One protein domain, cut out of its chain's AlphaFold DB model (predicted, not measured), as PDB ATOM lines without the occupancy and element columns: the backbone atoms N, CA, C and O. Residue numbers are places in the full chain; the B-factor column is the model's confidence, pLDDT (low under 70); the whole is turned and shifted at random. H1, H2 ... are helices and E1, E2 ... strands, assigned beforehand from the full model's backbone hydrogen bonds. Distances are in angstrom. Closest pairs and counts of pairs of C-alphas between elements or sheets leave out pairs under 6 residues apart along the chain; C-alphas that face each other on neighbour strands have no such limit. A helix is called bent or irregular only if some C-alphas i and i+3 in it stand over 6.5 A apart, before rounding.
ATOM      1  N   ALA A  50     -14.418 -27.728 -26.840       91.19
ATOM      2  CA  ALA A  50     -15.392 -28.794 -26.705       91.19
ATOM      3  C   ALA A  50     -16.034 -28.684 -25.319       91.19
ATOM      4  O   ALA A  50     -15.365 -28.886 -24.304       91.19
ATOM      5  N   VAL A  51     -17.318 -28.334 -25.276       94.56
ATOM      6  CA  VAL A  51     -18.085 -28.245 -24.030       94.56
ATOM      7  C   VAL A  51     -18.884 -29.523 -23.828       94.56
ATOM      8  O   VAL A  51     -19.443 -30.071 -24.779       94.56
ATOM      9  N   ALA A  52     -18.966 -29.985 -22.586       95.62
ATOM     10  CA  ALA A  52     -19.875 -31.055 -22.221       95.62
ATOM     11  C   ALA A  52     -20.601 -30.790 -20.913       95.62
ATOM     12  O   ALA A  52     -20.038 -30.213 -19.981       95.62
ATOM     13  N   PHE A  53     -21.849 -31.247 -20.865       97.75
ATOM     14  CA  PHE A  53     -22.740 -31.185 -19.720       97.75
ATOM     15  C   PHE A  53     -22.989 -32.589 -19.183       97.75
ATOM     16  O   PHE A  53     -23.320 -33.513 -19.925       97.75
ATOM     17  N   HIS A  54     -22.865 -32.733 -17.874       97.56
ATOM     18  CA  HIS A  54     -23.263 -33.915 -17.140       97.56
ATOM     19  C   HIS A  54     -24.524 -33.611 -16.338       97.56
ATOM     20  O   HIS A  54     -24.500 -32.741 -15.471       97.56
ATOM     21  N   PHE A  55     -25.605 -34.340 -16.601       97.06
ATOM     22  CA  PHE A  55     -26.819 -34.321 -15.786       97.06
ATOM     23  C   PHE A  55     -26.803 -35.528 -14.844       97.06
ATOM     24  O   PHE A  55     -27.300 -36.591 -15.203       97.06
ATOM     25  N   GLY A  56     -26.204 -35.369 -13.664       95.38
ATOM     26  CA  GLY A  56     -26.051 -36.430 -12.668       95.38
ATOM     27  C   GLY A  56     -27.290 -36.636 -11.791       95.38
ATOM     28  O   GLY A  56     -28.277 -35.910 -11.860       95.38
ATOM     29  N   GLN A  57     -27.247 -37.621 -10.896       94.12
ATOM     30  CA  GLN A  57     -28.401 -37.984 -10.053       94.12
ATOM     31  C   GLN A  57     -28.939 -36.863  -9.141       94.12
ATOM     32  O   GLN A  57     -30.127 -36.854  -8.815       94.12
ATOM     33  N   SER A  58     -28.080 -35.937  -8.697       95.31
ATOM     34  CA  SER A  58     -28.445 -34.883  -7.738       95.31
ATOM     35  C   SER A  58     -27.814 -33.520  -8.012       95.31
ATOM     36  O   SER A  58     -27.947 -32.607  -7.199       95.31
ATOM     37  N   TYR A  59     -27.099 -33.377  -9.122       97.25
ATOM     38  CA  TYR A  59     -26.450 -32.142  -9.546       97.25
ATOM     39  C   TYR A  59     -26.121 -32.238 -11.035       97.25
ATOM     40  O   TYR A  59     -26.123 -33.331 -11.602       97.25
ATOM     41  N   ALA A  60     -25.787 -31.109 -11.649       98.19
ATOM     42  CA  ALA A  60     -25.217 -31.075 -12.983       98.19
ATOM     43  C   ALA A  60     -23.847 -30.391 -12.978       98.19
ATOM     44  O   ALA A  60     -23.593 -29.495 -12.170       98.19
ATOM     45  N   THR A  61     -22.955 -30.820 -13.866       98.62
ATOM     46  CA  THR A  61     -21.632 -30.212 -14.061       98.62
ATOM     47  C   THR A  61     -21.362 -29.935 -15.523       98.62
ATOM     48  O   THR A  61     -21.922 -30.575 -16.408       98.62
ATOM     49  N   SER A  62     -20.479 -28.980 -15.786       98.44
ATOM     50  CA  SER A  62     -20.019 -28.677 -17.132       98.44
ATOM     51  C   SER A  62     -18.509 -28.511 -17.182       98.44
ATOM     52  O   SER A  62     -17.864 -28.069 -16.227       98.44
ATOM     53  N   VAL A  63     -17.941 -28.889 -18.322       98.19
ATOM     54  CA  VAL A  63     -16.502 -28.858 -18.575       98.19
ATOM     55  C   VAL A  63     -16.244 -28.327 -19.976       98.19
ATOM     56  O   VAL A  63     -16.953 -28.682 -20.915       98.19
ATOM     57  N   GLY A  64     -15.207 -27.504 -20.108       95.75
ATOM     58  CA  GLY A  64     -14.631 -27.088 -21.381       95.75
ATOM     59  C   GLY A  64     -13.272 -27.746 -21.602       95.75
ATOM     60  O   GLY A  64     -12.419 -27.735 -20.715       95.75
ATOM     61  N   ARG A  65     -13.059 -28.305 -22.794       93.12
ATOM     62  CA  ARG A  65     -11.765 -28.811 -23.264       93.12
ATOM     63  C   ARG A  65     -11.270 -27.960 -24.427       93.12
ATOM     64  O   ARG A  65     -11.929 -27.868 -25.459       93.12
ATOM     65  N   PHE A  66     -10.106 -27.350 -24.256       90.56
ATOM     66  CA  PHE A  66      -9.516 -26.418 -25.211       90.56
ATOM     67  C   PHE A  66      -8.536 -27.120 -26.158       90.56
ATOM     68  O   PHE A  66      -7.978 -28.167 -25.827       90.56
ATOM     69  N   TYR A  67      -8.265 -26.502 -27.312       84.06
ATOM     70  CA  TYR A  67      -7.338 -27.031 -28.328       84.06
ATOM     71  C   TYR A  67      -5.919 -27.298 -27.798       84.06
ATOM     72  O   TYR A  67      -5.245 -28.222 -28.237       84.06
ATOM     73  N   ASN A  68      -5.466 -26.529 -26.806       84.75
ATOM     74  CA  ASN A  68      -4.171 -26.743 -26.150       84.75
ATOM     75  C   ASN A  68      -4.156 -27.951 -25.183       84.75
ATOM     76  O   ASN A  68      -3.155 -28.172 -24.505       84.75
ATOM     77  N   GLY A  69      -5.254 -28.708 -25.093       84.62
ATOM     78  CA  GLY A  69      -5.413 -29.865 -24.216       84.62
ATOM     79  C   GLY A  69      -5.863 -29.530 -22.793       84.62
ATOM     80  O   GLY A  69      -6.167 -30.456 -22.038       84.62
ATOM     81  N   THR A  70      -5.946 -28.246 -22.427       91.25
ATOM     82  CA  THR A  70      -6.426 -27.816 -21.110       91.25
ATOM     83  C   THR A  70      -7.884 -28.217 -20.922       91.25
ATOM     84  O   THR A  70      -8.713 -28.062 -21.821       91.25
ATOM     85  N   VAL A  71      -8.199 -28.714 -19.729       93.62
ATOM     86  CA  VAL A  71      -9.557 -29.039 -19.295       93.62
ATOM     87  C   VAL A  71      -9.911 -28.113 -18.139       93.62
ATOM     88  O   VAL A  71      -9.116 -27.933 -17.219       93.62
ATOM     89  N   THR A  72     -11.085 -27.495 -18.197       96.00
ATOM     90  CA  THR A  72     -11.556 -26.563 -17.171       96.00
ATOM     91  C   THR A  72     -12.967 -26.925 -16.753       96.00
ATOM     92  O   THR A  72     -13.869 -27.018 -17.583       96.00
ATOM     93  N   ASN A  73     -13.151 -27.107 -15.450       97.81
ATOM     94  CA  ASN A  73     -14.459 -27.227 -14.825       97.81
ATOM     95  C   ASN A  73     -15.145 -25.855 -14.890       97.81
ATOM     96  O   ASN A  73     -14.619 -24.889 -14.339       97.81
ATOM     97  N   LEU A  74     -16.273 -25.756 -15.595       98.06
ATOM     98  CA  LEU A  74     -16.930 -24.474 -15.870       98.06
ATOM     99  C   LEU A  74     -17.987 -24.153 -14.813       98.06
ATOM    100  O   LEU A  74     -17.941 -23.088 -14.205       98.06
ATOM    101  N   ALA A  75     -18.915 -25.078 -14.563       98.38
ATOM    102  CA  ALA A  75     -19.988 -24.875 -13.599       98.38
ATOM    103  C   ALA A  75     -20.401 -26.171 -12.897       98.38
ATOM    104  O   ALA A  75     -20.262 -27.276 -13.428       98.38
ATOM    105  N   LYS A  76     -20.951 -26.010 -11.692       98.12
ATOM    106  CA  LYS A  76     -21.641 -27.053 -10.935       98.12
ATOM    107  C   LYS A  76     -22.930 -26.470 -10.381       98.12
ATOM    108  O   LYS A  76     -22.886 -25.518  -9.608       98.12
ATOM    109  N   VAL A  77     -24.053 -27.085 -10.726       98.19
ATOM    110  CA  VAL A  77     -25.383 -26.645 -10.304       98.19
ATOM    111  C   VAL A  77     -26.019 -27.739  -9.446       98.19
ATOM    112  O   VAL A  77     -26.134 -28.879  -9.904       98.19
ATOM    113  N   PRO A  78     -26.419 -27.451  -8.195       97.19
ATOM    114  CA  PRO A  78     -27.103 -28.431  -7.359       97.19
ATOM    115  C   PRO A  78     -28.505 -28.743  -7.899       97.19
ATOM    116  O   PRO A  78     -29.222 -27.860  -8.363       97.19
ATOM    117  N   GLY A  79     -28.912 -30.008  -7.800       96.19
ATOM    118  CA  GLY A  79     -30.249 -30.474  -8.159       96.19
ATOM    119  C   GLY A  79     -31.330 -29.925  -7.240       96.19
ATOM    120  O   GLY A  79     -31.223 -30.039  -6.017       96.19
ATOM    121  N   SER A  80     -32.410 -29.397  -7.823       96.38
ATOM    122  CA  SER A  80     -33.645 -29.151  -7.075       96.38
ATOM    123  C   SER A  80     -34.298 -30.474  -6.658       96.38
ATOM    124  O   SER A  80     -33.983 -31.545  -7.189       96.38
ATOM    125  N   HIS A  81     -35.248 -30.414  -5.726       95.06
ATOM    126  CA  HIS A  81     -36.014 -31.594  -5.322       95.06
ATOM    127  C   HIS A  81     -36.800 -32.200  -6.503       95.06
ATOM    128  O   HIS A  81     -36.879 -33.419  -6.656       95.06
ATOM    129  N   GLU A  82     -37.353 -31.354  -7.371       95.69
ATOM    130  CA  GLU A  82     -38.068 -31.761  -8.581       95.69
ATOM    131  C   GLU A  82     -37.127 -32.431  -9.583       95.69
ATOM    132  O   GLU A  82     -37.481 -33.457 -10.164       95.69
ATOM    133  N   TYR A  83     -35.913 -31.898  -9.749       96.31
ATOM    134  CA  TYR A  83     -34.888 -32.497 -10.601       96.31
ATOM    135  C   TYR A  83     -34.479 -33.884 -10.095       96.31
ATOM    136  O   TYR A  83     -34.509 -34.852 -10.852       96.31
ATOM    137  N   THR A  84     -34.165 -34.033  -8.806       95.69
ATOM    138  CA  THR A  84     -33.733 -35.334  -8.266       95.69
ATOM    139  C   THR A  84     -34.861 -36.364  -8.249       95.69
ATOM    140  O   THR A  84     -34.627 -37.562  -8.436       95.69
ATOM    141  N   ALA A  85     -36.114 -35.934  -8.068       94.75
ATOM    142  CA  ALA A  85     -37.283 -36.786  -8.265       94.75
ATOM    143  C   ALA A  85     -37.422 -37.234  -9.729       94.75
ATOM    144  O   ALA A  85     -37.649 -38.419  -9.983       94.75
ATOM    145  N   LEU A  86     -37.224 -36.317 -10.682       94.56
ATOM    146  CA  LEU A  86     -37.257 -36.619 -12.110       94.56
ATOM    147  C   LEU A  86     -36.174 -37.634 -12.502       94.56
ATOM    148  O   LEU A  86     -36.500 -38.633 -13.137       94.56
ATOM    149  N   MET A  87     -34.920 -37.431 -12.088       94.88
ATOM    150  CA  MET A  87     -33.812 -38.345 -12.405       94.88
ATOM    151  C   MET A  87     -34.074 -39.756 -11.866       94.88
ATOM    152  O   MET A  87     -33.954 -40.735 -12.600       94.88
ATOM    153  N   ARG A  88     -34.539 -39.878 -10.612       94.06
ATOM    154  CA  ARG A  88     -34.923 -41.175 -10.018       94.06
ATOM    155  C   ARG A  88     -36.003 -41.896 -10.817       94.06
ATOM    156  O   ARG A  88     -35.933 -43.115 -10.969       94.06
ATOM    157  N   ARG A  89     -36.996 -41.150 -11.305       92.88
ATOM    158  CA  ARG A  89     -38.074 -41.684 -12.139       92.88
ATOM    159  C   ARG A  89     -37.540 -42.143 -13.495       92.88
ATOM    160  O   ARG A  89     -37.772 -43.284 -13.871       92.88
ATOM    161  N   MET A  90     -36.768 -41.301 -14.184       91.31
ATOM    162  CA  MET A  90     -36.250 -41.586 -15.529       91.31
ATOM    163  C   MET A  90     -35.293 -42.782 -15.581       91.31
ATOM    164  O   MET A  90     -35.275 -43.499 -16.577       91.31
ATOM    165  N   VAL A  91     -34.531 -43.034 -14.513       90.75
ATOM    166  CA  VAL A  91     -33.673 -44.226 -14.414       90.75
ATOM    167  C   VAL A  91     -34.494 -45.523 -14.336       90.75
ATOM    168  O   VAL A  91     -34.048 -46.555 -14.829       90.75
ATOM    169  N   ARG A  92     -35.690 -45.488 -13.734       89.06
ATOM    170  CA  ARG A  92     -36.506 -46.685 -13.453       89.06
ATOM    171  C   ARG A  92     -37.595 -46.937 -14.490       89.06
ATOM    172  O   ARG A  92     -37.873 -48.087 -14.814       89.06
ATOM    173  N   GLU A  93     -38.244 -45.878 -14.954       88.69
ATOM    174  CA  GLU A  93     -39.440 -45.959 -15.786       88.69
ATOM    175  C   GLU A  93     -39.064 -45.807 -17.264       88.69
ATOM    176  O   GLU A  93     -38.589 -44.738 -17.660       88.69
ATOM    177  N   PRO A  94     -39.249 -46.851 -18.095       82.50
ATOM    178  CA  PRO A  94     -39.018 -46.733 -19.525       82.50
ATOM    179  C   PRO A  94     -40.026 -45.778 -20.167       82.50
ATOM    180  O   PRO A  94     -41.145 -45.599 -19.677       82.50
ATOM    181  N   ALA A  95     -39.636 -45.182 -21.295       75.56
ATOM    182  CA  ALA A  95     -40.600 -44.481 -22.132       75.56
ATOM    183  C   ALA A  95     -41.701 -45.458 -22.588       75.56
ATOM    184  O   ALA A  95     -41.441 -46.655 -22.712       75.56
ATOM    185  N   PRO A  96     -42.926 -44.973 -22.856       70.81
ATOM    186  CA  PRO A  96     -43.979 -45.822 -23.393       70.81
ATOM    187  C   PRO A  96     -43.515 -46.523 -24.678       70.81
ATOM    188  O   PRO A  96     -43.095 -45.855 -25.619       70.81
ATOM    189  N   ASP A  97     -43.662 -47.849 -24.742       64.31
ATOM    190  CA  ASP A  97     -43.276 -48.662 -25.912       64.31
ATOM    191  C   ASP A  97     -44.114 -48.359 -27.169       64.31
ATOM    192  O   ASP A  97     -43.797 -48.794 -28.277       64.31
ATOM    193  N   GLN A  98     -45.228 -47.638 -27.010       66.12
ATOM    194  CA  GLN A  98     -46.109 -47.313 -28.121       66.12
ATOM    195  C   GLN A  98     -45.515 -46.178 -28.960       66.12
ATOM    196  O   GLN A  98     -45.201 -45.115 -28.414       66.12
ATOM    197  N   PRO A  99     -45.417 -46.350 -30.293       67.12
ATOM    198  CA  PRO A  99     -44.982 -45.270 -31.157       67.12
ATOM    199  C   PRO A  99     -45.932 -44.080 -30.982       67.12
ATOM    200  O   PRO A  99     -47.150 -44.277 -30.878       67.12
ATOM    201  N   PRO A 100     -45.406 -42.845 -30.956       72.56
ATOM    202  CA  PRO A 100     -46.249 -41.678 -30.796       72.56
ATOM    203  C   PRO A 100     -47.282 -41.643 -31.922       72.56
ATOM    204  O   PRO A 100     -46.968 -41.844 -33.098       72.56
ATOM    205  N   SER A 101     -48.532 -41.361 -31.563       81.50
ATOM    206  CA  SER A 101     -49.573 -41.077 -32.548       81.50
ATOM    207  C   SER A 101     -49.153 -39.907 -33.446       81.50
ATOM    208  O   SER A 101     -48.383 -39.039 -33.032       81.50
ATOM    209  N   LEU A 102     -49.706 -39.820 -34.661       81.31
ATOM    210  CA  LEU A 102     -49.410 -38.712 -35.581       81.31
ATOM    211  C   LEU A 102     -49.633 -37.338 -34.924       81.31
ATOM    212  O   LEU A 102     -48.852 -36.417 -35.140       81.31
ATOM    213  N   LEU A 103     -50.667 -37.208 -34.086       84.12
ATOM    214  CA  LEU A 103     -50.941 -35.974 -33.352       84.12
ATOM    215  C   LEU A 103     -49.837 -35.656 -32.333       84.12
ATOM    216  O   LEU A 103     -49.377 -34.520 -32.284       84.12
ATOM    217  N   GLN A 104     -49.391 -36.645 -31.553       80.31
ATOM    218  CA  GLN A 104     -48.280 -36.480 -30.606       80.31
ATOM    219  C   GLN A 104     -46.973 -36.145 -31.329       80.31
ATOM    220  O   GLN A 104     -46.228 -35.281 -30.875       80.31
ATOM    221  N   PHE A 105     -46.724 -36.773 -32.476       79.19
ATOM    222  CA  PHE A 105     -45.564 -36.490 -33.313       79.19
ATOM    223  C   PHE A 105     -45.572 -35.046 -33.841       79.19
ATOM    224  O   PHE A 105     -44.580 -34.324 -33.706       79.19
ATOM    225  N   LEU A 106     -46.698 -34.600 -34.407       83.19
ATOM    226  CA  LEU A 106     -46.851 -33.230 -34.902       83.19
ATOM    227  C   LEU A 106     -46.759 -32.211 -33.763       83.19
ATOM    228  O   LEU A 106     -46.131 -31.168 -33.929       83.19
ATOM    229  N   TRP A 107     -47.337 -32.524 -32.602       81.25
ATOM    230  CA  TRP A 107     -47.254 -31.676 -31.419       81.25
ATOM    231  C   TRP A 107     -45.818 -31.552 -30.905       81.25
ATOM    232  O   TRP A 107     -45.347 -30.440 -30.699       81.25
ATOM    233  N   GLY A 108     -45.090 -32.664 -30.779       79.44
ATOM    234  CA  GLY A 108     -43.679 -32.653 -30.386       79.44
ATOM    235  C   GLY A 108     -42.810 -31.848 -31.355       79.44
ATOM    236  O   GLY A 108     -42.005 -31.026 -30.923       79.44
ATOM    237  N   SER A 109     -43.044 -32.004 -32.662       79.62
ATOM    238  CA  SER A 109     -42.357 -31.222 -33.700       79.62
ATOM    239  C   SER A 109     -42.668 -29.726 -33.592       79.62
ATOM    240  O   SER A 109     -41.779 -28.891 -33.743       79.62
ATOM    241  N   LEU A 110     -43.923 -29.367 -33.304       82.94
ATOM    242  CA  LEU A 110     -44.326 -27.979 -33.089       82.94
ATOM    243  C   LEU A 110     -43.655 -27.386 -31.847       82.94
ATOM    244  O   LEU A 110     -43.124 -26.283 -31.927       82.94
ATOM    245  N   LEU A 111     -43.649 -28.107 -30.722       81.56
ATOM    246  CA  LEU A 111     -42.972 -27.669 -29.498       81.56
ATOM    247  C   LEU A 111     -41.481 -27.417 -29.751       81.56
ATOM    248  O   LEU A 111     -40.967 -26.384 -29.335       81.56
ATOM    249  N   GLN A 112     -40.833 -28.292 -30.522       76.62
ATOM    250  CA  GLN A 112     -39.434 -28.137 -30.906       76.62
ATOM    251  C   GLN A 112     -39.201 -26.885 -31.765       76.62
ATOM    252  O   GLN A 112     -38.269 -26.128 -31.501       76.62
ATOM    253  N   ILE A 113     -40.066 -26.623 -32.755       79.06
ATOM    254  CA  ILE A 113     -40.013 -25.394 -33.570       79.06
ATOM    255  C   ILE A 113     -40.206 -24.150 -32.694       79.06
ATOM    256  O   ILE A 113     -39.547 -23.133 -32.905       79.06
ATOM    257  N   LEU A 114     -41.096 -24.230 -31.705       82.69
ATOM    258  CA  LEU A 114     -41.389 -23.141 -30.776       82.69
ATOM    259  C   LEU A 114     -40.386 -23.032 -29.617       82.69
ATOM    260  O   LEU A 114     -40.522 -22.117 -28.810       82.69
ATOM    261  N   ARG A 115     -39.398 -23.936 -29.526       82.75
ATOM    262  CA  ARG A 115     -38.449 -24.044 -28.404       82.75
ATOM    263  C   ARG A 115     -39.150 -24.083 -27.043       82.75
ATOM    264  O   ARG A 115     -38.737 -23.426 -26.091       82.75
ATOM    265  N   LEU A 116     -40.230 -24.852 -26.960       81.06
ATOM    266  CA  LEU A 116     -40.976 -25.088 -25.727       81.06
ATOM    267  C   LEU A 116     -40.587 -26.438 -25.114       81.06
ATOM    268  O   LEU A 116     -40.214 -27.338 -25.856       81.06
ATOM    269  N   PRO A 117     -40.708 -26.630 -23.789       77.31
ATOM    270  CA  PRO A 117     -40.385 -27.907 -23.155       77.31
ATOM    271  C   PRO A 117     -41.120 -29.102 -23.798       77.31
ATOM    272  O   PRO A 117     -42.311 -28.976 -24.105       77.31
ATOM    273  N   PRO A 118     -40.468 -30.280 -23.944       72.25
ATOM    274  CA  PRO A 118     -41.073 -31.466 -24.569       72.25
ATOM    275  C   PRO A 118     -42.325 -31.949 -23.836       72.25
ATOM    276  O   PRO A 118     -43.251 -32.496 -24.438       72.25
ATOM    277  N   SER A 119     -42.349 -31.756 -22.522       77.81
ATOM    278  CA  SER A 119     -43.470 -32.041 -21.643       77.81
ATOM    279  C   SER A 119     -43.308 -31.232 -20.357       77.81
ATOM    280  O   SER A 119     -42.219 -30.739 -20.054       77.81
ATOM    281  N   LYS A 120     -44.378 -31.131 -19.560       72.88
ATOM    282  CA  LYS A 120     -44.284 -30.567 -18.202       72.88
ATOM    283  C   LYS A 120     -43.337 -31.372 -17.307       72.88
ATOM    284  O   LYS A 120     -42.717 -30.816 -16.412       72.88
ATOM    285  N   ASP A 121     -43.214 -32.670 -17.570       79.25
ATOM    286  CA  ASP A 121     -42.340 -33.571 -16.825       79.25
ATOM    287  C   ASP A 121     -40.850 -33.328 -17.086       79.25
ATOM    288  O   ASP A 121     -40.029 -33.722 -16.267       79.25
ATOM    289  N   ALA A 122     -40.494 -32.662 -18.186       84.81
ATOM    290  CA  ALA A 122     -39.112 -32.311 -18.500       84.81
ATOM    291  C   ALA A 122     -38.698 -30.922 -17.987       84.81
ATOM    292  O   ALA A 122     -37.520 -30.583 -18.084       84.81
ATOM    293  N   SER A 123     -39.620 -30.122 -17.436       90.06
ATOM    294  CA  SER A 123     -39.311 -28.766 -16.955       90.06
ATOM    295  C   SER A 123     -38.144 -28.717 -15.958       90.06
ATOM    296  O   SER A 123     -37.249 -27.910 -16.184       90.06
ATOM    297  N   PRO A 124     -38.041 -29.612 -14.949       95.25
ATOM    298  CA  PRO A 124     -36.894 -29.590 -14.034       95.25
ATOM    299  C   PRO A 124     -35.543 -29.804 -14.734       95.25
ATOM    300  O   PRO A 124     -34.522 -29.281 -14.296       95.25
ATOM    301  N   LEU A 125     -35.524 -30.566 -15.834       95.12
ATOM    302  CA  LEU A 125     -34.321 -30.781 -16.637       95.12
ATOM    303  C   LEU A 125     -33.997 -29.557 -17.511       95.12
ATOM    304  O   LEU A 125     -32.825 -29.233 -17.678       95.12
ATOM    305  N   VAL A 126     -35.015 -28.850 -18.018       95.81
ATOM    306  CA  VAL A 126     -34.848 -27.564 -18.723       95.81
ATOM    307  C   VAL A 126     -34.284 -26.497 -17.788       95.81
ATOM    308  O   VAL A 126     -33.311 -25.843 -18.152       95.81
ATOM    309  N   ASP A 127     -34.839 -26.353 -16.584       96.62
ATOM    310  CA  ASP A 127     -34.381 -25.367 -15.596       96.62
ATOM    311  C   ASP A 127     -32.921 -25.628 -15.186       96.62
ATOM    312  O   ASP A 127     -32.102 -24.703 -15.109       96.62
ATOM    313  N   MET A 128     -32.571 -26.906 -14.999       97.81
ATOM    314  CA  MET A 128     -31.197 -27.340 -14.759       97.81
ATOM    315  C   MET A 128     -30.276 -26.987 -15.934       97.81
ATOM    316  O   MET A 128     -29.224 -26.386 -15.729       97.81
ATOM    317  N   ALA A 129     -30.666 -27.326 -17.166       97.62
ATOM    318  CA  ALA A 129     -29.868 -27.052 -18.362       97.62
ATOM    319  C   ALA A 129     -29.675 -25.548 -18.605       97.62
ATOM    320  O   ALA A 129     -28.587 -25.125 -18.990       97.62
ATOM    321  N   TRP A 130     -30.702 -24.736 -18.341       97.62
ATOM    322  CA  TRP A 130     -30.641 -23.282 -18.469       97.62
ATOM    323  C   TRP A 130     -29.634 -22.684 -17.487       97.62
ATOM    324  O   TRP A 130     -28.761 -21.915 -17.885       97.62
ATOM    325  N   THR A 131     -29.735 -23.074 -16.212       98.25
ATOM    326  CA  THR A 131     -28.832 -22.600 -15.153       98.25
ATOM    327  C   THR A 131     -27.398 -23.034 -15.438       98.25
ATOM    328  O   THR A 131     -26.488 -22.209 -15.433       98.25
ATOM    329  N   LEU A 132     -27.202 -24.309 -15.789       98.62
ATOM    330  CA  LEU A 132     -25.885 -24.843 -16.115       98.62
ATOM    331  C   LEU A 132     -25.260 -24.115 -17.307       98.62
ATOM    332  O   LEU A 132     -24.081 -23.772 -17.252       98.62
ATOM    333  N   LYS A 133     -26.032 -23.844 -18.367       98.06
ATOM    334  CA  LYS A 133     -25.563 -23.071 -19.522       98.06
ATOM    335  C   LYS A 133     -25.142 -21.664 -19.113       98.06
ATOM    336  O   LYS A 133     -24.023 -21.276 -19.428       98.06
ATOM    337  N   ALA A 134     -26.001 -20.935 -18.403       98.31
ATOM    338  CA  ALA A 134     -25.726 -19.561 -17.996       98.31
ATOM    339  C   ALA A 134     -24.444 -19.454 -17.152       98.31
ATOM    340  O   ALA A 134     -23.576 -18.634 -17.453       98.31
ATOM    341  N   ASP A 135     -24.282 -20.333 -16.159       98.56
ATOM    342  CA  ASP A 135     -23.090 -20.363 -15.307       98.56
ATOM    343  C   ASP A 135     -21.835 -20.760 -16.102       98.56
ATOM    344  O   ASP A 135     -20.757 -20.197 -15.903       98.56
ATOM    345  N   SER A 136     -21.974 -21.687 -17.056       98.38
ATOM    346  CA  SER A 136     -20.867 -22.114 -17.921       98.38
ATOM    347  C   SER A 136     -20.416 -21.011 -18.875       98.38
ATOM    348  O   SER A 136     -19.217 -20.809 -19.043       98.38
ATOM    349  N   GLU A 137     -21.353 -20.288 -19.493       97.69
ATOM    350  CA  GLU A 137     -21.061 -19.150 -20.376       97.69
ATOM    351  C   GLU A 137     -20.408 -18.004 -19.600       97.69
ATOM    352  O   GLU A 137     -19.467 -17.383 -20.094       97.69
ATOM    353  N   ALA A 138     -20.849 -17.761 -18.361       97.44
ATOM    354  CA  ALA A 138     -20.229 -16.782 -17.477       97.44
ATOM    355  C   ALA A 138     -18.780 -17.158 -17.122       97.44
ATOM    356  O   ALA A 138     -17.903 -16.296 -17.154       97.44
ATOM    357  N   ALA A 139     -18.514 -18.436 -16.827       96.88
ATOM    358  CA  ALA A 139     -17.167 -18.929 -16.538       96.88
ATOM    359  C   ALA A 139     -16.252 -18.930 -17.774       96.88
ATOM    360  O   ALA A 139     -15.062 -18.630 -17.672       96.88
ATOM    361  N   LEU A 140     -16.801 -19.263 -18.944       94.88
ATOM    362  CA  LEU A 140     -16.060 -19.355 -20.200       94.88
ATOM    363  C   LEU A 140     -15.833 -17.983 -20.859       94.88
ATOM    364  O   LEU A 140     -14.877 -17.813 -21.612       94.88
ATOM    365  N   GLY A 141     -16.703 -17.007 -20.588       94.88
ATOM    366  CA  GLY A 141     -16.657 -15.672 -21.188       94.88
ATOM    367  C   GLY A 141     -17.142 -15.614 -22.642       94.88
ATOM    368  O   GLY A 141     -16.911 -14.611 -23.316       94.88
ATOM    369  N   GLN A 142     -17.801 -16.664 -23.139       93.06
ATOM    370  CA  GLN A 142     -18.379 -16.729 -24.485       93.06
ATOM    371  C   GLN A 142     -19.641 -17.600 -24.497       93.06
ATOM    372  O   GLN A 142     -19.877 -18.374 -23.568       93.06
ATOM    373  N   ALA A 143     -20.434 -17.479 -25.562       94.50
ATOM    374  CA  ALA A 143     -21.628 -18.292 -25.753       94.50
ATOM    375  C   ALA A 143     -21.285 -19.774 -25.987       94.50
ATOM    376  O   ALA A 143     -20.253 -20.105 -26.576       94.50
ATOM    377  N   ILE A 144     -22.172 -20.656 -25.534       94.25
ATOM    378  CA  ILE A 144     -22.105 -22.101 -25.752       94.25
ATOM    379  C   ILE A 144     -23.240 -22.476 -26.700       94.25
ATOM    380  O   ILE A 144     -24.396 -22.590 -26.289       94.25
ATOM    381  N   ASP A 145     -22.885 -22.686 -27.965       92.19
ATOM    382  CA  ASP A 145     -23.838 -23.032 -29.025       92.19
ATOM    383  C   ASP A 145     -24.013 -24.549 -29.195       92.19
ATOM    384  O   ASP A 145     -24.994 -24.997 -29.779       92.19
ATOM    385  N   SER A 146     -23.082 -25.356 -28.681       91.44
ATOM    386  CA  SER A 146     -23.120 -26.819 -28.764       91.44
ATOM    387  C   SER A 146     -22.474 -27.444 -27.533       91.44
ATOM    388  O   SER A 146     -21.443 -26.949 -27.067       91.44
ATOM    389  N   ALA A 147     -23.027 -28.553 -27.045       92.31
ATOM    390  CA  ALA A 147     -22.436 -29.319 -25.955       92.31
ATOM    391  C   ALA A 147     -22.713 -30.816 -26.116       92.31
ATOM    392  O   ALA A 147     -23.819 -31.216 -26.485       92.31
ATOM    393  N   ALA A 148     -21.724 -31.647 -25.792       91.12
ATOM    394  CA  ALA A 148     -21.969 -33.066 -25.565       91.12
ATOM    395  C   ALA A 148     -22.705 -33.272 -24.241       91.12
ATOM    396  O   ALA A 148     -22.518 -32.512 -23.291       91.12
ATOM    397  N   VAL A 149     -23.516 -34.323 -24.161       92.88
ATOM    398  CA  VAL A 149     -24.241 -34.661 -22.936       92.88
ATOM    399  C   VAL A 149     -23.816 -36.021 -22.422       92.88
ATOM    400  O   VAL A 149     -23.664 -36.963 -23.195       92.88
ATOM    401  N   THR A 150     -23.672 -36.113 -21.104       93.12
ATOM    402  CA  THR A 150     -23.612 -37.369 -20.365       93.12
ATOM    403  C   THR A 150     -24.612 -37.374 -19.220       93.12
ATOM    404  O   THR A 150     -24.975 -36.321 -18.689       93.12
ATOM    405  N   ALA A 151     -25.078 -38.558 -18.847       93.69
ATOM    406  CA  ALA A 151     -26.016 -38.767 -17.749       93.69
ATOM    407  C   ALA A 151     -25.963 -40.231 -17.280       93.69
ATOM    408  O   ALA A 151     -25.541 -41.095 -18.065       93.69
ATOM    409  N   PRO A 152     -26.454 -40.534 -16.062       91.94
ATOM    410  CA  PRO A 152     -26.747 -41.900 -15.657       91.94
ATOM    411  C   PRO A 152     -27.599 -42.601 -16.712       91.94
ATOM    412  O   PRO A 152     -28.373 -41.957 -17.427       91.94
ATOM    413  N   TRP A 153     -27.525 -43.928 -16.788       87.50
ATOM    414  CA  TRP A 153     -28.398 -44.651 -17.706       87.50
ATOM    415  C   TRP A 153     -29.876 -44.411 -17.386       87.50
ATOM    416  O   TRP A 153     -30.336 -44.739 -16.286       87.50
ATOM    417  N   MET A 154     -30.612 -43.890 -18.371       86.88
ATOM    418  CA  MET A 154     -32.034 -43.570 -18.266       86.88
ATOM    419  C   MET A 154     -32.885 -44.591 -19.015       86.88
ATOM    420  O   MET A 154     -32.909 -44.592 -20.249       86.88
ATOM    421  N   ALA A 155     -33.682 -45.376 -18.286       86.88
ATOM    422  CA  ALA A 155     -34.731 -46.197 -18.888       86.88
ATOM    423  C   ALA A 155     -35.666 -45.347 -19.766       86.88
ATOM    424  O   ALA A 155     -36.023 -45.753 -20.872       86.88
ATOM    425  N   ALA A 156     -36.003 -44.133 -19.318       86.94
ATOM    426  CA  ALA A 156     -36.864 -43.201 -20.039       86.94
ATOM    427  C   ALA A 156     -36.304 -42.763 -21.399       86.94
ATOM    428  O   ALA A 156     -37.063 -42.308 -22.253       86.94
ATOM    429  N   TRP A 157     -34.991 -42.865 -21.617       84.88
ATOM    430  CA  TRP A 157     -34.350 -42.492 -22.883       84.88
ATOM    431  C   TRP A 157     -33.994 -43.698 -23.750       84.88
ATOM    432  O   TRP A 157     -33.478 -43.529 -24.854       84.88
ATOM    433  N   ARG A 158     -34.309 -44.913 -23.291       80.00
ATOM    434  CA  ARG A 158     -34.066 -46.142 -24.043       80.00
ATOM    435  C   ARG A 158     -34.761 -46.089 -25.406       80.00
ATOM    436  O   ARG A 158     -35.957 -45.822 -25.490       80.00
ATOM    437  N   GLY A 159     -34.003 -46.367 -26.467       73.75
ATOM    438  CA  GLY A 159     -34.513 -46.408 -27.840       73.75
ATOM    439  C   GLY A 159     -34.848 -45.038 -28.444       73.75
ATOM    440  O   GLY A 159     -35.418 -44.982 -29.534       73.75
ATOM    441  N   GLN A 160     -34.512 -43.933 -27.768       79.12
ATOM    442  CA  GLN A 160     -34.648 -42.602 -28.352       79.12
ATOM    443  C   GLN A 160     -33.503 -42.333 -29.334       79.12
ATOM    444  O   GLN A 160     -32.342 -42.602 -29.047       79.12
ATOM    445  N   LEU A 161     -33.846 -41.784 -30.498       74.56
ATOM    446  CA  LEU A 161     -32.891 -41.510 -31.570       74.56
ATOM    447  C   LEU A 161     -32.289 -40.110 -31.439       74.56
ATOM    448  O   LEU A 161     -32.983 -39.166 -31.043       74.56
ATOM    449  N   ALA A 162     -31.037 -39.973 -31.876       73.12
ATOM    450  CA  ALA A 162     -30.377 -38.688 -32.057       73.12
ATOM    451  C   ALA A 162     -31.244 -37.699 -32.857       73.12
ATOM    452  O   ALA A 162     -31.924 -38.036 -33.832       73.12
ATOM    453  N   GLY A 163     -31.259 -36.453 -32.393       72.38
ATOM    454  CA  GLY A 163     -32.033 -35.349 -32.941       72.38
ATOM    455  C   GLY A 163     -33.505 -35.345 -32.521       72.38
ATOM    456  O   GLY A 163     -34.171 -34.322 -32.707       72.38
ATOM    457  N   ARG A 164     -34.012 -36.441 -31.938       73.81
ATOM    458  CA  ARG A 164     -35.418 -36.629 -31.534       73.81
ATOM    459  C   ARG A 164     -35.580 -37.035 -30.072       73.81
ATOM    460  O   ARG A 164     -36.698 -37.332 -29.651       73.81
ATOM    461  N   SER A 165     -34.494 -37.073 -29.312       81.69
ATOM    462  CA  SER A 165     -34.551 -37.451 -27.909       81.69
ATOM    463  C   SER A 165     -35.084 -36.312 -27.032       81.69
ATOM    464  O   SER A 165     -35.114 -35.138 -27.409       81.69
ATOM    465  N   THR A 166     -35.509 -36.669 -25.822       87.31
ATOM    466  CA  THR A 166     -35.945 -35.719 -24.793       87.31
ATOM    467  C   THR A 166     -34.813 -34.759 -24.446       87.31
ATOM    468  O   THR A 166     -35.054 -33.561 -24.320       87.31
ATOM    469  N   ILE A 167     -33.583 -35.269 -24.348       89.50
ATOM    470  CA  ILE A 167     -32.414 -34.456 -24.028       89.50
ATOM    471  C   ILE A 167     -32.069 -33.487 -25.165       89.50
ATOM    472  O   ILE A 167     -31.873 -32.305 -24.898       89.50
ATOM    473  N   ASP A 168     -32.146 -33.915 -26.429       88.62
ATOM    474  CA  ASP A 168     -31.951 -33.024 -27.583       88.62
ATOM    475  C   ASP A 168     -32.968 -31.880 -27.600       88.62
ATOM    476  O   ASP A 168     -32.657 -30.746 -27.959       88.62
ATOM    477  N   HIS A 169     -34.217 -32.171 -27.228       88.75
ATOM    478  CA  HIS A 169     -35.244 -31.145 -27.119       88.75
ATOM    479  C   HIS A 169     -34.913 -30.160 -25.989       88.75
ATOM    480  O   HIS A 169     -34.954 -28.953 -26.214       88.75
ATOM    481  N   VAL A 170     -34.522 -30.651 -24.808       92.69
ATOM    482  CA  VAL A 170     -34.091 -29.792 -23.693       92.69
ATOM    483  C   VAL A 170     -32.953 -28.859 -24.115       92.69
ATOM    484  O   VAL A 170     -33.051 -27.656 -23.878       92.69
ATOM    485  N   LEU A 171     -31.922 -29.379 -24.788       92.94
ATOM    486  CA  LEU A 171     -30.806 -28.568 -25.282       92.94
ATOM    487  C   LEU A 171     -31.288 -27.445 -26.211       92.94
ATOM    488  O   LEU A 171     -30.949 -26.280 -26.003       92.94
ATOM    489  N   ARG A 172     -32.167 -27.753 -27.172       91.25
ATOM    490  CA  ARG A 172     -32.698 -26.749 -28.109       91.25
ATOM    491  C   ARG A 172     -33.542 -25.674 -27.434       91.25
ATOM    492  O   ARG A 172     -33.506 -24.522 -27.869       91.25
ATOM    493  N   VAL A 173     -34.292 -26.024 -26.386       91.81
ATOM    494  CA  VAL A 173     -35.057 -25.051 -25.581       91.81
ATOM    495  C   VAL A 173     -34.117 -24.028 -24.945       91.81
ATOM    496  O   VAL A 173     -34.418 -22.837 -24.954       91.81
ATOM    497  N   VAL A 174     -32.952 -24.470 -24.463       94.94
ATOM    498  CA  VAL A 174     -31.947 -23.592 -23.838       94.94
ATOM    499  C   VAL A 174     -30.958 -22.981 -24.842       94.94
ATOM    500  O   VAL A 174     -30.013 -22.302 -24.449       94.94
ATOM    501  N   GLY A 175     -31.183 -23.181 -26.144       93.50
ATOM    502  CA  GLY A 175     -30.368 -22.601 -27.212       93.50
ATOM    503  C   GLY A 175     -29.043 -23.317 -27.474       93.50
ATOM    504  O   GLY A 175     -28.146 -22.698 -28.031       93.50
ATOM    505  N   ILE A 176     -28.919 -24.586 -27.083       93.38
ATOM    506  CA  ILE A 176     -27.778 -25.447 -27.412       93.38
ATOM    507  C   ILE A 176     -28.185 -26.377 -28.549       93.38
ATOM    508  O   ILE A 176     -29.206 -27.064 -28.464       93.38
ATOM    509  N   GLU A 177     -27.377 -26.428 -29.601       89.38
ATOM    510  CA  GLU A 177     -27.549 -27.402 -30.667       89.38
ATOM    511  C   GLU A 177     -26.994 -28.764 -30.216       89.38
ATOM    512  O   GLU A 177     -25.826 -28.858 -29.812       89.38
ATOM    513  N   PRO A 178     -27.810 -29.832 -30.257       84.00
ATOM    514  CA  PRO A 178     -27.339 -31.176 -29.976       84.00
ATOM    515  C   PRO A 178     -26.289 -31.619 -30.990       84.00
ATOM    516  O   PRO A 178     -26.412 -31.386 -32.192       84.00
ATOM    517  N   VAL A 179     -25.268 -32.314 -30.508       76.06
ATOM    518  CA  VAL A 179     -24.173 -32.783 -31.355       76.06
ATOM    519  C   VAL A 179     -24.562 -34.135 -31.966       76.06
ATOM    520  O   VAL A 179     -24.350 -35.179 -31.352       76.06
ATOM    521  N   THR A 180     -25.123 -34.146 -33.179       64.69
ATOM    522  CA  THR A 180     -25.517 -35.386 -33.885       64.69
ATOM    523  C   THR A 180     -24.873 -35.445 -35.269       64.69
ATOM    524  O   THR A 180     -25.194 -34.609 -36.108       64.69
ATOM    525  N   ASP A 181     -23.974 -36.408 -35.513       54.12
ATOM    526  CA  ASP A 181     -23.325 -36.578 -36.828       54.12
ATOM    527  C   ASP A 181     -24.001 -37.698 -37.618       54.12
ATOM    528  O   ASP A 181     -24.216 -37.569 -38.825       54.12
ATOM    529  N   GLU A 182     -24.374 -38.790 -36.945       57.88
ATOM    530  CA  GLU A 182     -24.955 -39.967 -37.584       57.88
ATOM    531  C   GLU A 182     -26.285 -40.366 -36.929       57.88
ATOM    532  O   GLU A 182     -26.495 -40.220 -35.727       57.88
ATOM    533  N   THR A 183     -27.214 -40.923 -37.714       55.78
ATOM    534  CA  THR A 183     -28.518 -41.399 -37.208       55.78
ATOM    535  C   THR A 183     -28.405 -42.540 -36.190       55.78
ATOM    536  O   THR A 183     -29.403 -42.895 -35.567       55.78
ATOM    537  N   SER A 184     -27.219 -43.143 -36.073       59.12
ATOM    538  CA  SER A 184     -26.876 -44.219 -35.141       59.12
ATOM    539  C   SER A 184     -26.158 -43.747 -33.878       59.12
ATOM    540  O   SER A 184     -25.948 -44.574 -32.993       59.12
ATOM    541  N   ASP A 185     -25.771 -42.470 -33.782       65.88
ATOM    542  CA  ASP A 185     -25.136 -41.962 -32.567       65.88
ATOM    543  C   ASP A 185     -26.140 -41.978 -31.405       65.88
ATOM    544  O   ASP A 185     -27.316 -41.639 -31.598       65.88
ATOM    545  N   PRO A 186     -25.710 -42.340 -30.185       71.62
ATOM    546  CA  PRO A 186     -26.574 -42.203 -29.031       71.62
ATOM    547  C   PRO A 186     -26.830 -40.708 -28.758       71.62
ATOM    548  O   PRO A 186     -25.929 -39.881 -28.925       71.62
ATOM    549  N   PRO A 187     -28.038 -40.329 -28.302       78.12
ATOM    550  CA  PRO A 187     -28.365 -38.928 -28.011       78.12
ATOM    551  C   PRO A 187     -27.558 -38.333 -26.840       78.12
ATOM    552  O   PRO A 187     -27.549 -37.124 -26.636       78.12
ATOM    553  N   TYR A 188     -26.896 -39.178 -26.049       86.06
ATOM    554  CA  TYR A 188     -25.989 -38.807 -24.968       86.06
ATOM    555  C   TYR A 188     -24.988 -39.945 -24.731       86.06
ATOM    556  O   TYR A 188     -25.255 -41.100 -25.061       86.06
ATOM    557  N   LEU A 189     -23.846 -39.633 -24.125       84.88
ATOM    558  CA  LEU A 189     -22.888 -40.625 -23.650       84.88
ATOM    559  C   LEU A 189     -23.339 -41.143 -22.276       84.88
ATOM    560  O   LEU A 189     -23.582 -40.351 -21.372       84.88
ATOM    561  N   GLY A 190     -23.460 -42.458 -22.091       86.38
ATOM    562  CA  GLY A 190     -23.743 -43.011 -20.760       86.38
ATOM    563  C   GLY A 190     -22.628 -42.672 -19.764       86.38
ATOM    564  O   GLY A 190     -21.453 -42.694 -20.137       86.38
ATOM    565  N   GLN A 350     -15.936 -34.316 -17.923       95.44
ATOM    566  CA  GLN A 350     -14.604 -34.340 -18.542       95.44
ATOM    567  C   GLN A 350     -14.506 -35.408 -19.636       95.44
ATOM    568  O   GLN A 350     -14.013 -35.130 -20.730       95.44
ATOM    569  N   GLY A 351     -15.021 -36.607 -19.372       90.88
ATOM    570  CA  GLY A 351     -15.077 -37.682 -20.356       90.88
ATOM    571  C   GLY A 351     -15.959 -37.361 -21.556       90.88
ATOM    572  O   GLY A 351     -15.571 -37.612 -22.694       90.88
ATOM    573  N   ALA A 352     -17.112 -36.732 -21.330       90.88
ATOM    574  CA  ALA A 352     -17.986 -36.277 -22.406       90.88
ATOM    575  C   ALA A 352     -17.368 -35.125 -23.224       90.88
ATOM    576  O   ALA A 352     -17.532 -35.083 -24.442       90.88
ATOM    577  N   ALA A 353     -16.596 -34.229 -22.599       91.75
ATOM    578  CA  ALA A 353     -15.850 -33.190 -23.315       91.75
ATOM    579  C   ALA A 353     -14.724 -33.802 -24.159       91.75
ATOM    580  O   ALA A 353     -14.447 -33.341 -25.266       91.75
ATOM    581  N   TYR A 354     -14.101 -34.875 -23.667       87.12
ATOM    582  CA  TYR A 354     -13.154 -35.663 -24.446       87.12
ATOM    583  C   TYR A 354     -13.832 -36.374 -25.626       87.12
ATOM    584  O   TYR A 354     -13.323 -36.314 -26.741       87.12
ATOM    585  N   TRP A 355     -15.012 -36.971 -25.427       81.75
ATOM    586  CA  TRP A 355     -15.812 -37.547 -26.517       81.75
ATOM    587  C   TRP A 355     -16.149 -36.516 -27.595       81.75
ATOM    588  O   TRP A 355     -15.923 -36.774 -28.776       81.75
ATOM    589  N   MET A 356     -16.614 -35.333 -27.191       83.56
ATOM    590  CA  MET A 356     -16.864 -34.215 -28.101       83.56
ATOM    591  C   MET A 356     -15.603 -33.841 -28.885       83.56
ATOM    592  O   MET A 356     -15.651 -33.671 -30.099       83.56
ATOM    593  N   TRP A 357     -14.458 -33.770 -28.205       80.38
ATOM    594  CA  TRP A 357     -13.178 -33.463 -28.836       80.38
ATOM    595  C   TRP A 357     -12.769 -34.488 -29.895       80.38
ATOM    596  O   TRP A 357     -12.380 -34.106 -30.992       80.38
ATOM    597  N   MET A 358     -12.896 -35.784 -29.611       74.69
ATOM    598  CA  MET A 358     -12.544 -36.838 -30.574       74.69
ATOM    599  C   MET A 358     -13.406 -36.832 -31.835       74.69
ATOM    600  O   MET A 358     -12.992 -37.330 -32.881       74.69
ATOM    601  N   ARG A 359     -14.617 -36.270 -31.756       69.25
ATOM    602  CA  ARG A 359     -15.455 -36.055 -32.941       69.25
ATOM    603  C   ARG A 359     -14.904 -34.938 -33.825       69.25
ATOM    604  O   ARG A 359     -15.003 -35.046 -35.043       69.25
ATOM    605  N   LEU A 360     -14.292 -33.919 -33.217       67.19
ATOM    606  CA  LEU A 360     -13.614 -32.824 -33.918       67.19
ATOM    607  C   LEU A 360     -12.239 -33.252 -34.462       67.19
ATOM    608  O   LEU A 360     -11.846 -32.819 -35.542       67.19
ATOM    609  N   ASP A 361     -11.522 -34.129 -33.751       64.75
ATOM    610  CA  ASP A 361     -10.193 -34.619 -34.129       64.75
ATOM    611  C   ASP A 361     -10.078 -36.146 -33.987       64.75
ATOM    612  O   ASP A 361      -9.839 -36.685 -32.907       64.75
TER     613      ASP A 361
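What this domain is: This is residues 50 to 190 and 350 to 361 of the 370 residues of an uncharacterized protein of Acremonium chrysogenum (strain ATCC 11550 / CBS 779.69 / DSM 880 / IAM 14645 / JCM 23072 / IMI 49137) (UniProt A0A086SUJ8). A twisted sheet of four strands lies between helices, with the long H3 slanting over one face and H5 packed on the other. H1 and H4 pack on the first half of H3, H4 near the edge strand E4, and H2 reaches out past H4, with residues 101 to 106 sticking out. The printed part has 153 residues, with named elements in the order E1 E2 E3 H1 H2 H3 E4 H4 H5, five helices and four strands, of the mixed class. The sheet is mixed, in the order E3 E2 E1 E4. The whole is compact, with a radius of gyration of the C-alphas of 15.0 A and spans of 48 by 35 by 28 A.

How they stand to each other: E1, residues 50 to 55, and E2, residues 59 to 66, form an antiparallel hairpin, with N 52 and O 63 within hydrogen-bond range at 2.9 A. E2 and E3, residues 71 to 78, form another, with N 62 and O 75 at 2.9 A. E1 E2 E3 is a meander, each strand the antiparallel neighbour of the one before. E4, residues 146 to 151, is the parallel neighbour of E1, with N 53 and O 148 at 2.8 A. H3, residues 120 to 140, is on the sheet at a height of 8.1 A, and its closest C-alphas to E3 are those of Ser 136 and Leu 74, 5.0 A apart. H5, residues 350 to 360, is on the opposite face; its closest C-alphas to E1 are those of Ala 353 and Ala 52, 4.7 A apart. H1, residues 81 to 92, only grazes the sheet and touches H3 with residues 82 to 86 alone, the closest C-alphas being those of Tyr 83 and Pro 124, 4.9 A apart. H4, residues 166 to 173, touches H3 at a steep tilt of 56 degrees, the same way, closest at the C-alphas of Val 170 and Val 126, 5.5 A apart. H2, residues 102 to 113, is not on the sheet and only just touches H4, with 3 pairs of C-alphas within 8 A, closest at Gln 112 and His 169, 6.4 A. Every O i to N i+4 pair is within hydrogen-bond range in H2, H4 and H5, against 7 of 8 in H1 and 15 of 17 in H3.

Where its parts are: E1 begins at C-alpha 50, (-15.392, -28.794, -26.705). E2 is 23.8 A long and E3 21.2 A. H3 is 30.4 A long, from C-alpha 120 at (-44.284, -30.567, -18.202), and is irregular: C-alphas 121 and 124 are 7.3 A apart. H5 ends at C-alpha 360, (-13.614, -32.824, -33.918).

The domain as a whole: The C-alphas of Asn 68 and Leu 103 are the two farthest apart, 48.2 A. Residues 191 to 349 are cut out, and C-alphas 190 and 350 are 12.8 A apart across the cut. The link from E4 to H4 is long, with 14 residues. The mean pLDDT of the printed part is 87.0; residues 97 to 99, 180 to 185 and 359 to 361 are under 70.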